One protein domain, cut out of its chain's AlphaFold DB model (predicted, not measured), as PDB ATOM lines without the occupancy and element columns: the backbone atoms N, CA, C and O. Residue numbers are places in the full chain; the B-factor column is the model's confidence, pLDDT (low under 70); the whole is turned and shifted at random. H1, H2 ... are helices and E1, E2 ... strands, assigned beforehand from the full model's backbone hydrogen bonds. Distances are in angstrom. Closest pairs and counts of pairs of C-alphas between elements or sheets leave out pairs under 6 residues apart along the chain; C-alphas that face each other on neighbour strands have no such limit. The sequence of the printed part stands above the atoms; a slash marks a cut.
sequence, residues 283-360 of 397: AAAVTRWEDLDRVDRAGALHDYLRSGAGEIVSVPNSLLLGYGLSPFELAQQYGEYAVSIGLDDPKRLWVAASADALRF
ATOM      1  N   ALA A 283     -10.668  14.025  56.922       65.50
ATOM      2  CA  ALA A 283     -11.789  13.299  57.510       65.50
ATOM      3  C   ALA A 283     -12.390  12.287  56.519       65.50
ATOM      4  O   ALA A 283     -12.750  12.637  55.390       65.50
ATOM      5  N   ALA A 284     -12.499  11.033  56.956       70.62
ATOM      6  CA  ALA A 284     -13.138   9.973  56.192       70.62
ATOM      7  C   ALA A 284     -14.671  10.117  56.221       70.62
ATOM      8  O   ALA A 284     -15.236  10.786  57.086       70.62
ATOM      9  N   ALA A 285     -15.366   9.468  55.283       80.62
ATOM     10  CA  ALA A 285     -16.815   9.327  55.385       80.62
ATOM     11  C   ALA A 285     -17.162   8.437  56.591       80.62
ATOM     12  O   ALA A 285     -16.626   7.336  56.732       80.62
ATOM     13  N   VAL A 286     -18.048   8.926  57.457       87.50
ATOM     14  CA  VAL A 286     -18.398   8.281  58.729       87.50
ATOM     15  C   VAL A 286     -19.770   7.622  58.628       87.50
ATOM     16  O   VAL A 286     -20.756   8.286  58.303       87.50
ATOM     17  N   THR A 287     -19.844   6.337  58.975       91.88
ATOM     18  CA  THR A 287     -21.090   5.572  59.129       91.88
ATOM     19  C   THR A 287     -21.216   5.070  60.565       91.88
ATOM     20  O   THR A 287     -20.225   4.672  61.174       91.88
ATOM     21  N   ARG A 288     -22.417   5.064  61.152       93.25
ATOM     22  CA  ARG A 288     -22.604   4.480  62.490       93.25
ATOM     23  C   ARG A 288     -22.851   2.983  62.396       93.25
ATOM     24  O   ARG A 288     -23.573   2.517  61.520       93.25
ATOM     25  N   TRP A 289     -22.358   2.238  63.381       94.00
ATOM     26  CA  TRP A 289     -22.657   0.811  63.550       94.00
ATOM     27  C   TRP A 289     -24.160   0.495  63.499       94.00
ATOM     28  O   TRP A 289     -24.576  -0.547  62.994       94.00
ATOM     29  N   GLU A 290     -24.996   1.386  64.034       93.06
ATOM     30  CA  GLU A 290     -26.443   1.177  64.078       93.06
ATOM     31  C   GLU A 290     -27.125   1.273  62.710       93.06
ATOM     32  O   GLU A 290     -28.181   0.650  62.543       93.06
ATOM     33  N   ASP A 291     -26.494   1.984  61.771       93.69
ATOM     34  CA  ASP A 291     -26.972   2.225  60.408       93.69
ATOM     35  C   ASP A 291     -26.616   1.070  59.454       93.69
ATOM     36  O   ASP A 291     -27.155   0.990  58.351       93.69
ATOM     37  N   LEU A 292     -25.738   0.151  59.876       92.00
ATOM     38  CA  LEU A 292     -25.441  -1.077  59.140       92.00
ATOM     39  C   LEU A 292     -26.628  -2.047  59.166       92.00
ATOM     40  O   LEU A 292     -27.421  -2.064  60.117       92.00
ATOM     41  N   ASP A 293     -26.704  -2.907  58.143       88.94
ATOM     42  CA  ASP A 293     -27.735  -3.941  58.042       88.94
ATOM     43  C   ASP A 293     -27.789  -4.779  59.326       88.94
ATOM     44  O   ASP A 293     -26.814  -5.403  59.739       88.94
ATOM     45  N   ARG A 294     -28.957  -4.778  59.974       86.19
ATOM     46  CA  ARG A 294     -29.181  -5.433  61.264       86.19
ATOM     47  C   ARG A 294     -29.108  -6.953  61.185       86.19
ATOM     48  O   ARG A 294     -28.867  -7.568  62.221       86.19
ATOM     49  N   VAL A 295     -29.360  -7.543  60.014       87.81
ATOM     50  CA  VAL A 295     -29.389  -9.002  59.843       87.81
ATOM     51  C   VAL A 295     -27.976  -9.584  59.898       87.81
ATOM     52  O   VAL A 295     -27.772 -10.602  60.555       87.81
ATOM     53  N   ASP A 296     -27.006  -8.909  59.281       88.06
ATOM     54  CA  ASP A 296     -25.590  -9.285  59.304       88.06
ATOM     55  C   ASP A 296     -24.695  -8.044  59.441       88.06
ATOM     56  O   ASP A 296     -24.040  -7.596  58.499       88.06
ATOM     57  N   ARG A 297     -24.663  -7.462  60.647       90.00
ATOM     58  CA  ARG A 297     -23.848  -6.262  60.903       90.00
ATOM     59  C   ARG A 297     -22.353  -6.510  60.733       90.00
ATOM     60  O   ARG A 297     -21.636  -5.595  60.343       90.00
ATOM     61  N   ALA A 298     -21.878  -7.716  61.043       86.19
ATOM     62  CA  ALA A 298     -20.465  -8.056  60.912       86.19
ATOM     63  C   ALA A 298     -20.060  -8.170  59.434       86.19
ATOM     64  O   ALA A 298     -19.027  -7.624  59.045       86.19
ATOM     65  N   GLY A 299     -20.895  -8.802  58.603       89.50
ATOM     66  CA  GLY A 299     -20.728  -8.816  57.149       89.50
ATOM     67  C   GLY A 299     -20.824  -7.416  56.545       89.50
ATOM     68  O   GLY A 299     -19.937  -7.013  55.797       89.50
ATOM     69  N   ALA A 300     -21.815  -6.617  56.952       91.06
ATOM     70  CA  ALA A 300     -21.967  -5.237  56.486       91.06
ATOM     71  C   ALA A 300     -20.771  -4.341  56.860       91.06
ATOM     72  O   ALA A 300     -20.327  -3.535  56.042       91.06
ATOM     73  N   LEU A 301     -20.210  -4.502  58.068       91.38
ATOM     74  CA  LEU A 301     -18.951  -3.865  58.480       91.38
ATOM     75  C   LEU A 301     -17.815  -4.259  57.529       91.38
ATOM     76  O   LEU A 301     -17.087  -3.392  57.044       91.38
ATOM     77  N   HIS A 302     -17.672  -5.555  57.252       89.44
ATOM     78  CA  HIS A 302     -16.618  -6.063  56.380       89.44
ATOM     79  C   HIS A 302     -16.714  -5.486  54.962       89.44
ATOM     80  O   HIS A 302     -15.717  -4.991  54.428       89.44
ATOM     81  N   ASP A 303     -17.908  -5.496  54.374       89.88
ATOM     82  CA  ASP A 303     -18.155  -4.978  53.028       89.88
ATOM     83  C   ASP A 303     -17.906  -3.468  52.946       89.88
ATOM     84  O   ASP A 303     -17.257  -2.991  52.007       89.88
ATOM     85  N   TYR A 304     -18.337  -2.716  53.965       88.88
ATOM     86  CA  TYR A 304     -18.092  -1.278  54.047       88.88
ATOM     87  C   TYR A 304     -16.594  -0.963  54.075       88.88
ATOM     88  O   TYR A 304     -16.109  -0.187  53.247       88.88
ATOM     89  N   LEU A 305     -15.827  -1.610  54.957       87.25
ATOM     90  CA  LEU A 305     -14.386  -1.370  55.069       87.25
ATOM     91  C   LEU A 305     -13.630  -1.803  53.803       87.25
ATOM     92  O   LEU A 305     -12.726  -1.098  53.357       87.25
ATOM     93  N   ARG A 306     -14.032  -2.907  53.155       85.44
ATOM     94  CA  ARG A 306     -13.430  -3.359  51.885       85.44
ATOM     95  C   ARG A 306     -13.688  -2.430  50.713       85.44
ATOM     96  O   ARG A 306     -12.860  -2.370  49.806       85.44
ATOM     97  N   SER A 307     -14.814  -1.727  50.710       83.94
ATOM     98  CA  SER A 307     -15.112  -0.738  49.672       83.94
ATOM     99  C   SER A 307     -14.231   0.517  49.769       83.94
ATOM    100  O   SER A 307     -14.256   1.351  48.866       83.94
ATOM    101  N   GLY A 308     -13.441   0.652  50.845       77.19
ATOM    102  CA  GLY A 308     -12.644   1.844  51.132       77.19
ATOM    103  C   GLY A 308     -13.494   3.035  51.584       77.19
ATOM    104  O   GLY A 308     -13.001   4.159  51.596       77.19
ATOM    105  N   ALA A 309     -14.763   2.804  51.944       62.69
ATOM    106  CA  ALA A 309     -15.774   3.840  52.160       62.69
ATOM    107  C   ALA A 309     -15.637   4.640  53.469       62.69
ATOM    108  O   ALA A 309     -16.519   5.432  53.781       62.69
ATOM    109  N   GLY A 310     -14.536   4.502  54.208       81.69
ATOM    110  CA  GLY A 310     -14.220   5.352  55.355       81.69
ATOM    111  C   GLY A 310     -14.275   4.628  56.697       81.69
ATOM    112  O   GLY A 310     -13.698   3.552  56.850       81.69
ATOM    113  N   GLU A 311     -14.912   5.255  57.678       90.38
ATOM    114  CA  GLU A 311     -14.905   4.864  59.086       90.38
ATOM    115  C   GLU A 311     -16.289   4.386  59.542       90.38
ATOM    116  O   GLU A 311     -17.318   4.948  59.154       90.38
ATOM    117  N   ILE A 312     -16.309   3.362  60.396       92.75
ATOM    118  CA  ILE A 312     -17.483   2.937  61.151       92.75
ATOM    119  C   ILE A 312     -17.287   3.274  62.625       92.75
ATOM    120  O   ILE A 312     -16.377   2.764  63.276       92.75
ATOM    121  N   VAL A 313     -18.190   4.090  63.165       93.69
ATOM    122  CA  VAL A 313     -18.159   4.547  64.561       93.69
ATOM    123  C   VAL A 313     -19.200   3.839  65.421       93.69
ATOM    124  O   VAL A 313     -20.167   3.246  64.932       93.69
ATOM    125  N   SER A 314     -19.027   3.954  66.737       94.75
ATOM    126  CA  SER A 314     -19.954   3.443  67.754       94.75
ATOM    127  C   SER A 314     -20.147   1.912  67.745       94.75
ATOM    128  O   SER A 314     -21.185   1.416  68.199       94.75
ATOM    129  N   VAL A 315     -19.155   1.144  67.274       96.38
ATOM    130  CA  VAL A 315     -19.158  -0.328  67.360       96.38
ATOM    131  C   VAL A 315     -19.157  -0.727  68.841       96.38
ATOM    132  O   VAL A 315     -18.295  -0.261  69.580       96.38
ATOM    133  N   PRO A 316     -20.108  -1.531  69.340       97.25
ATOM    134  CA  PRO A 316     -20.129  -1.912  70.750       97.25
ATOM    135  C   PRO A 316     -18.886  -2.740  71.110       97.25
ATOM    136  O   PRO A 316     -18.619  -3.746  70.451       97.25
ATOM    137  N   ASN A 317     -18.146  -2.323  72.144       97.56
ATOM    138  CA  ASN A 317     -17.020  -3.092  72.671       97.56
ATOM    139  C   ASN A 317     -17.560  -4.256  73.508       97.56
ATOM    140  O   ASN A 317     -18.100  -4.041  74.598       97.56
ATOM    141  N   SER A 318     -17.397  -5.487  73.021       97.06
ATOM    142  CA  SER A 318     -17.943  -6.671  73.694       97.06
ATOM    143  C   SER A 318     -17.368  -6.906  75.092       97.06
ATOM    144  O   SER A 318     -18.085  -7.439  75.936       97.06
ATOM    145  N   LEU A 319     -16.147  -6.436  75.376       96.62
ATOM    146  CA  LEU A 319     -15.534  -6.552  76.704       96.62
ATOM    147  C   LEU A 319     -16.218  -5.664  77.754       96.62
ATOM    148  O   LEU A 319     -16.242  -6.009  78.929       96.62
ATOM    149  N   LEU A 320     -16.786  -4.524  77.343       96.50
ATOM    150  CA  LEU A 320     -17.416  -3.555  78.251       96.50
ATOM    151  C   LEU A 320     -18.947  -3.644  78.239       96.50
ATOM    152  O   LEU A 320     -19.594  -3.398  79.252       96.50
ATOM    153  N   LEU A 321     -19.542  -3.995  77.096       96.75
ATOM    154  CA  LEU A 321     -20.996  -4.011  76.914       96.75
ATOM    155  C   LEU A 321     -21.600  -5.421  76.884       96.75
ATOM    156  O   LEU A 321     -22.821  -5.551  76.941       96.75
ATOM    157  N   GLY A 322     -20.782  -6.474  76.781       95.44
ATOM    158  CA  GLY A 322     -21.241  -7.866  76.691       95.44
ATOM    159  C   GLY A 322     -21.848  -8.256  75.334       95.44
ATOM    160  O   GLY A 322     -22.360  -9.362  75.185       95.44
ATOM    161  N   TYR A 323     -21.811  -7.362  74.342       94.62
ATOM    162  CA  TYR A 323     -22.235  -7.606  72.960       94.62
ATOM    163  C   TYR A 323     -21.403  -6.760  71.989       94.62
ATOM    164  O   TYR A 323     -20.776  -5.788  72.401       94.62
ATOM    165  N   GLY A 324     -21.433  -7.095  70.698       94.25
ATOM    166  CA  GLY A 324     -20.653  -6.408  69.664       94.25
ATOM    167  C   GLY A 324     -19.382  -7.172  69.315       94.25
ATOM    168  O   GLY A 324     -19.431  -8.394  69.204       94.25
ATOM    169  N   LEU A 325     -18.274  -6.457  69.126       95.75
ATOM    170  CA  LEU A 325     -16.977  -7.019  68.740       95.75
ATOM    171  C   LEU A 325     -15.901  -6.567  69.728       95.75
ATOM    172  O   LEU A 325     -15.944  -5.445  70.239       95.75
ATOM    173  N   SER A 326     -14.937  -7.438  70.005       96.75
ATOM    174  CA  SER A 326     -13.799  -7.108  70.860       96.75
ATOM    175  C   SER A 326     -12.714  -6.368  70.069       96.75
ATOM    176  O   SER A 326     -12.574  -6.570  68.856       96.75
ATOM    177  N   PRO A 327     -11.870  -5.567  70.746       97.19
ATOM    178  CA  PRO A 327     -10.667  -5.007  70.141       97.19
ATOM    179  C   PRO A 327      -9.773  -6.059  69.482       97.19
ATOM    180  O   PRO A 327      -9.222  -5.811  68.414       97.19
ATOM    181  N   PHE A 328      -9.648  -7.242  70.095       97.12
ATOM    182  CA  PHE A 328      -8.849  -8.340  69.558       97.12
ATOM    183  C   PHE A 328      -9.409  -8.873  68.237       97.12
ATOM    184  O   PHE A 328      -8.655  -8.989  67.275       97.12
ATOM    185  N   GLU A 329     -10.713  -9.156  68.154       95.94
ATOM    186  CA  GLU A 329     -11.349  -9.645  66.919       95.94
ATOM    187  C   GLU A 329     -11.178  -8.651  65.766       95.94
ATOM    188  O   GLU A 329     -10.765  -9.028  64.668       95.94
ATOM    189  N   LEU A 330     -11.420  -7.366  66.037       95.38
ATOM    190  CA  LEU A 330     -11.260  -6.306  65.044       95.38
ATOM    191  C   LEU A 330      -9.797  -6.146  64.611       95.38
ATOM    192  O   LEU A 330      -9.514  -6.072  63.417       95.38
ATOM    193  N   ALA A 331      -8.854  -6.147  65.555       94.56
ATOM    194  CA  ALA A 331      -7.433  -6.014  65.251       94.56
ATOM    195  C   ALA A 331      -6.869  -7.220  64.484       94.56
ATOM    196  O   ALA A 331      -5.994  -7.045  63.638       94.56
ATOM    197  N   GLN A 332      -7.365  -8.433  64.743       93.38
ATOM    198  CA  GLN A 332      -7.002  -9.627  63.970       93.38
ATOM    199  C   GLN A 332      -7.477  -9.530  62.519       93.38
ATOM    200  O   GLN A 332      -6.771  -9.960  61.610       93.38
ATOM    201  N   GLN A 333      -8.664  -8.962  62.297       91.62
ATOM    202  CA  GLN A 333      -9.267  -8.897  60.970       91.62
ATOM    203  C   GLN A 333      -8.774  -7.708  60.133       91.62
ATOM    204  O   GLN A 333      -8.578  -7.856  58.927       91.62
ATOM    205  N   TYR A 334      -8.578  -6.544  60.756       90.69
ATOM    206  CA  TYR A 334      -8.307  -5.276  60.063       90.69
ATOM    207  C   TYR A 334      -6.934  -4.669  60.389       90.69
ATOM    208  O   TYR A 334      -6.492  -3.745  59.711       90.69
ATOM    209  N   GLY A 335      -6.229  -5.205  61.389       91.25
ATOM    210  CA  GLY A 335      -4.965  -4.672  61.895       91.25
ATOM    211  C   GLY A 335      -5.150  -3.740  63.096       91.25
ATOM    212  O   GLY A 335      -6.164  -3.065  63.246       91.25
ATOM    213  N   GLU A 336      -4.141  -3.674  63.966       90.38
ATOM    214  CA  GLU A 336      -4.214  -2.930  65.240       90.38
ATOM    215  C   GLU A 336      -4.374  -1.417  65.064       90.38
ATOM    216  O   GLU A 336      -4.931  -0.755  65.934       90.38
ATOM    217  N   TYR A 337      -3.903  -0.876  63.941       91.94
ATOM    218  CA  TYR A 337      -4.011   0.547  63.625       91.94
ATOM    219  C   TYR A 337      -5.344   0.922  62.966       91.94
ATOM    220  O   TYR A 337      -5.620   2.100  62.775       91.94
ATOM    221  N   ALA A 338      -6.168  -0.066  62.613       92.25
ATOM    222  CA  ALA A 338      -7.486   0.130  62.017       92.25
ATOM    223  C   ALA A 338      -8.610   0.205  63.064       92.25
ATOM    224  O   ALA A 338      -9.780   0.254  62.692       92.25
ATOM    225  N   VAL A 339      -8.272   0.190  64.360       95.56
ATOM    226  CA  VAL A 339      -9.230   0.166  65.471       95.56
ATOM    227  C   VAL A 339      -8.870   1.245  66.482       95.56
ATOM    228  O   VAL A 339      -7.745   1.283  66.972       95.56
ATOM    229  N   SER A 340      -9.837   2.078  66.844       95.56
ATOM    230  CA  SER A 340      -9.704   3.110  67.865       95.56
ATOM    231  C   SER A 340     -10.736   2.928  68.975       95.56
ATOM    232  O   SER A 340     -11.792   2.324  68.767       95.56
ATOM    233  N   ILE A 341     -10.426   3.426  70.172       95.38
ATOM    234  CA  ILE A 341     -11.445   3.603  71.211       95.38
ATOM    235  C   ILE A 341     -12.389   4.735  70.796       95.38
ATOM    236  O   ILE A 341     -11.966   5.706  70.174       95.38
ATOM    237  N   GLY A 342     -13.664   4.630  71.156       91.56
ATOM    238  CA  GLY A 342     -14.610   5.718  70.952       91.56
ATOM    239  C   GLY A 342     -14.212   6.933  71.784       91.56
ATOM    240  O   GLY A 342     -14.033   6.828  72.998       91.56
ATOM    241  N   LEU A 343     -14.051   8.083  71.128       84.19
ATOM    242  CA  LEU A 343     -13.623   9.315  71.801       84.19
ATOM    243  C   LEU A 343     -14.752   9.955  72.618       84.19
ATOM    244  O   LEU A 343     -14.488  10.658  73.589       84.19
ATOM    245  N   ASP A 344     -15.996   9.705  72.218       84.00
ATOM    246  CA  ASP A 344     -17.225  10.128  72.888       84.00
ATOM    247  C   ASP A 344     -17.697   9.119  73.947       84.00
ATOM    248  O   ASP A 344     -18.159   9.510  75.016       84.00
ATOM    249  N   ASP A 345     -17.555   7.824  73.664       91.00
ATOM    250  CA  ASP A 345     -17.861   6.726  74.583       91.00
ATOM    251  C   ASP A 345     -16.801   5.618  74.449       91.00
ATOM    252  O   ASP A 345     -16.860   4.833  73.498       91.00
ATOM    253  N   PRO A 346     -15.858   5.487  75.405       92.44
ATOM    254  CA  PRO A 346     -14.836   4.436  75.375       92.44
ATOM    255  C   PRO A 346     -15.382   3.004  75.495       92.44
ATOM    256  O   PRO A 346     -14.640   2.043  75.290       92.44
ATOM    257  N   LYS A 347     -16.682   2.830  75.784       95.75
ATOM    258  CA  LYS A 347     -17.370   1.528  75.668       95.75
ATOM    259  C   LYS A 347     -17.719   1.167  74.231       95.75
ATOM    260  O   LYS A 347     -18.243   0.083  73.963       95.75
ATOM    261  N   ARG A 348     -17.442   2.063  73.293       96.75
ATOM    262  CA  ARG A 348     -17.555   1.849  71.858       96.75
ATOM    263  C   ARG A 348     -16.178   1.890  71.211       96.75
ATOM    264  O   ARG A 348     -15.223   2.416  71.771       96.75
ATOM    265  N   LEU A 349     -16.092   1.323  70.018       97.12
ATOM    266  CA  LEU A 349     -14.909   1.285  69.172       97.12
ATOM    267  C   LEU A 349     -15.228   1.948  67.838       97.12
ATOM    268  O   LEU A 349     -16.374   1.923  67.369       97.12
ATOM    269  N   TRP A 350     -14.207   2.536  67.235       95.19
ATOM    270  CA  TRP A 350     -14.240   3.056  65.876       95.19
ATOM    271  C   TRP A 350     -13.313   2.198  65.015       95.19
ATOM    272  O   TRP A 350     -12.258   1.763  65.477       95.19
ATOM    273  N   VAL A 351     -13.719   1.894  63.785       94.69
ATOM    274  CA  VAL A 351     -12.991   0.986  62.890       94.69
ATOM    275  C   VAL A 351     -12.915   1.611  61.510       94.69
ATOM    276  O   VAL A 351     -13.929   2.060  60.985       94.69
ATOM    277  N   ALA A 352     -11.737   1.620  60.897       91.94
ATOM    278  CA  ALA A 352     -11.552   2.225  59.585       91.94
ATOM    279  C   ALA A 352     -10.776   1.325  58.627       91.94
ATOM    280  O   ALA A 352     -10.024   0.445  59.032       91.94
ATOM    281  N   ALA A 353     -10.944   1.569  57.328       82.62
ATOM    282  CA  ALA A 353     -10.272   0.793  56.286       82.62
ATOM    283  C   ALA A 353      -8.750   1.040  56.232       82.62
ATOM    284  O   ALA A 353      -8.009   0.253  55.645       82.62
ATOM    285  N   SER A 354      -8.275   2.139  56.825       80.31
ATOM    286  CA  SER A 354      -6.860   2.516  56.864       80.31
ATOM    287  C   SER A 354      -6.510   3.200  58.181       80.31
ATOM    288  O   SER A 354      -7.323   3.961  58.703       80.31
ATOM    289  N   ALA A 355      -5.276   3.006  58.650       78.31
ATOM    290  CA  ALA A 355      -4.760   3.631  59.868       78.31
ATOM    291  C   ALA A 355      -4.858   5.165  59.868       78.31
ATOM    292  O   ALA A 355      -5.124   5.776  60.897       78.31
ATOM    293  N   ASP A 356      -4.665   5.797  58.708       79.25
ATOM    294  CA  ASP A 356      -4.665   7.259  58.586       79.25
ATOM    295  C   ASP A 356      -6.042   7.876  58.843       79.25
ATOM    296  O   ASP A 356      -6.119   9.022  59.272       79.25
ATOM    297  N   ALA A 357      -7.119   7.110  58.653       81.75
ATOM    298  CA  ALA A 357      -8.481   7.570  58.914       81.75
ATOM    299  C   ALA A 357      -8.796   7.704  60.415       81.75
ATOM    300  O   ALA A 357      -9.736   8.403  60.765       81.75
ATOM    301  N   LEU A 358      -8.005   7.072  61.292       87.12
ATOM    302  CA  LEU A 358      -8.146   7.150  62.754       87.12
ATOM    303  C   LEU A 358      -7.054   8.021  63.393       87.12
ATOM    304  O   LEU A 358      -6.742   7.883  64.579       87.12
ATOM    305  N   ARG A 359      -6.447   8.910  62.597       89.69
ATOM    306  CA  ARG A 359      -5.540   9.955  63.069       89.69
ATOM    307  C   ARG A 359      -6.258  11.297  63.051       89.69
ATOM    308  O   ARG A 359      -6.768  11.737  62.025       89.69
ATOM    309  N   PHE A 360      -6.237  11.969  64.189       88.31
ATOM    310  CA  PHE A 360      -6.966  13.200  64.440       88.31
ATOM    311  C   PHE A 360      -5.990  14.370  64.526       88.31
ATOM    312  O   PHE A 360      -5.030  14.318  65.290       88.31
TER     313      PHE A 360
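Overview. This is residues 283 to 360 of the 397 residues of the protein "Class I SAM-dependent methyltransferase" of Rhodococcus sp. (UniProt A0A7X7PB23). A twisted wall of four strands has two helices, H1 and H3, over the same face, H1 over E2 and only just E4, and H3 over E4. Two small helices, H2 and H4, sit near opposite ends of the strands and only graze the sheet. The printed part has 78 residues, with four named helices and four named strands in the order E1 H1 E2 H2 H3 E3 E4 H4. The sheet is mixed, in the order E1 E2 E4 E3, and the class is mixed, helices and strands. The whole is compact and rounded, with a radius of gyration of the C-alphas of 11.1 A and spans of 29 by 27 by 23 A.

Arrangement. Begin at edge strand E1, residues 286 to 288, which is parallel to E2, residues 311 to 316; look for N 287 and O 311, 2.9 A apart. Between them in the chain comes H1, residues 297 to 306, making a strand-helix-strand unit, two parallel neighbour strands with a helix between, with a right-handed crossover. H1 runs along the strands at a height over the sheet of 9.6 A, and its closest C-alphas to E4, residues 348 to 352, are those of Leu 305 and Ala 352, 6.4 A apart. E2 and E4 are antiparallel, with N 312 and O 351 at 2.8 A. E4 and edge strand E3, residues 339 to 341, form an antiparallel hairpin, with N 340 and O 350 at 2.8 A. E2, H2 at residues 318 to 321, H3 at residues 327 to 334, and E3 form a split unit, with E4 between its strands and a right-handed crossover. H3 runs along the strands, also at a height of 9.6 A, and touches E3 at the C-alphas of Ala 331 and Val 339, 6.4 A apart. H4, residues 355 to 358, touches E3 at the C-alphas of Ser 340 and Leu 358, 6.7 A apart. H1 and H3 are apart. In H1 and H3 every O i to N i+4 pair is within hydrogen-bond range; H2 and H4 are too short for one.

Along the chain. Find C-alpha 286 at (-18.398, 8.281, 58.729), where E1 begins. H1 starts at C-alpha 297, (-23.848, -6.262, 60.903), and is 14.1 A long; E2 is 14.5 A, H3 10.4 A and E4 13.7 A. H4 ends at C-alpha 358, (-8.146, 7.150, 62.754).

Size, cuts and confidence. The C-alphas farthest apart, of Val 295 and Phe 360, are 31.9 A apart. The printed part has no cut, and no link is long. Mean pLDDT of the printed part is 90.1; residues 283 and 309 are under 70.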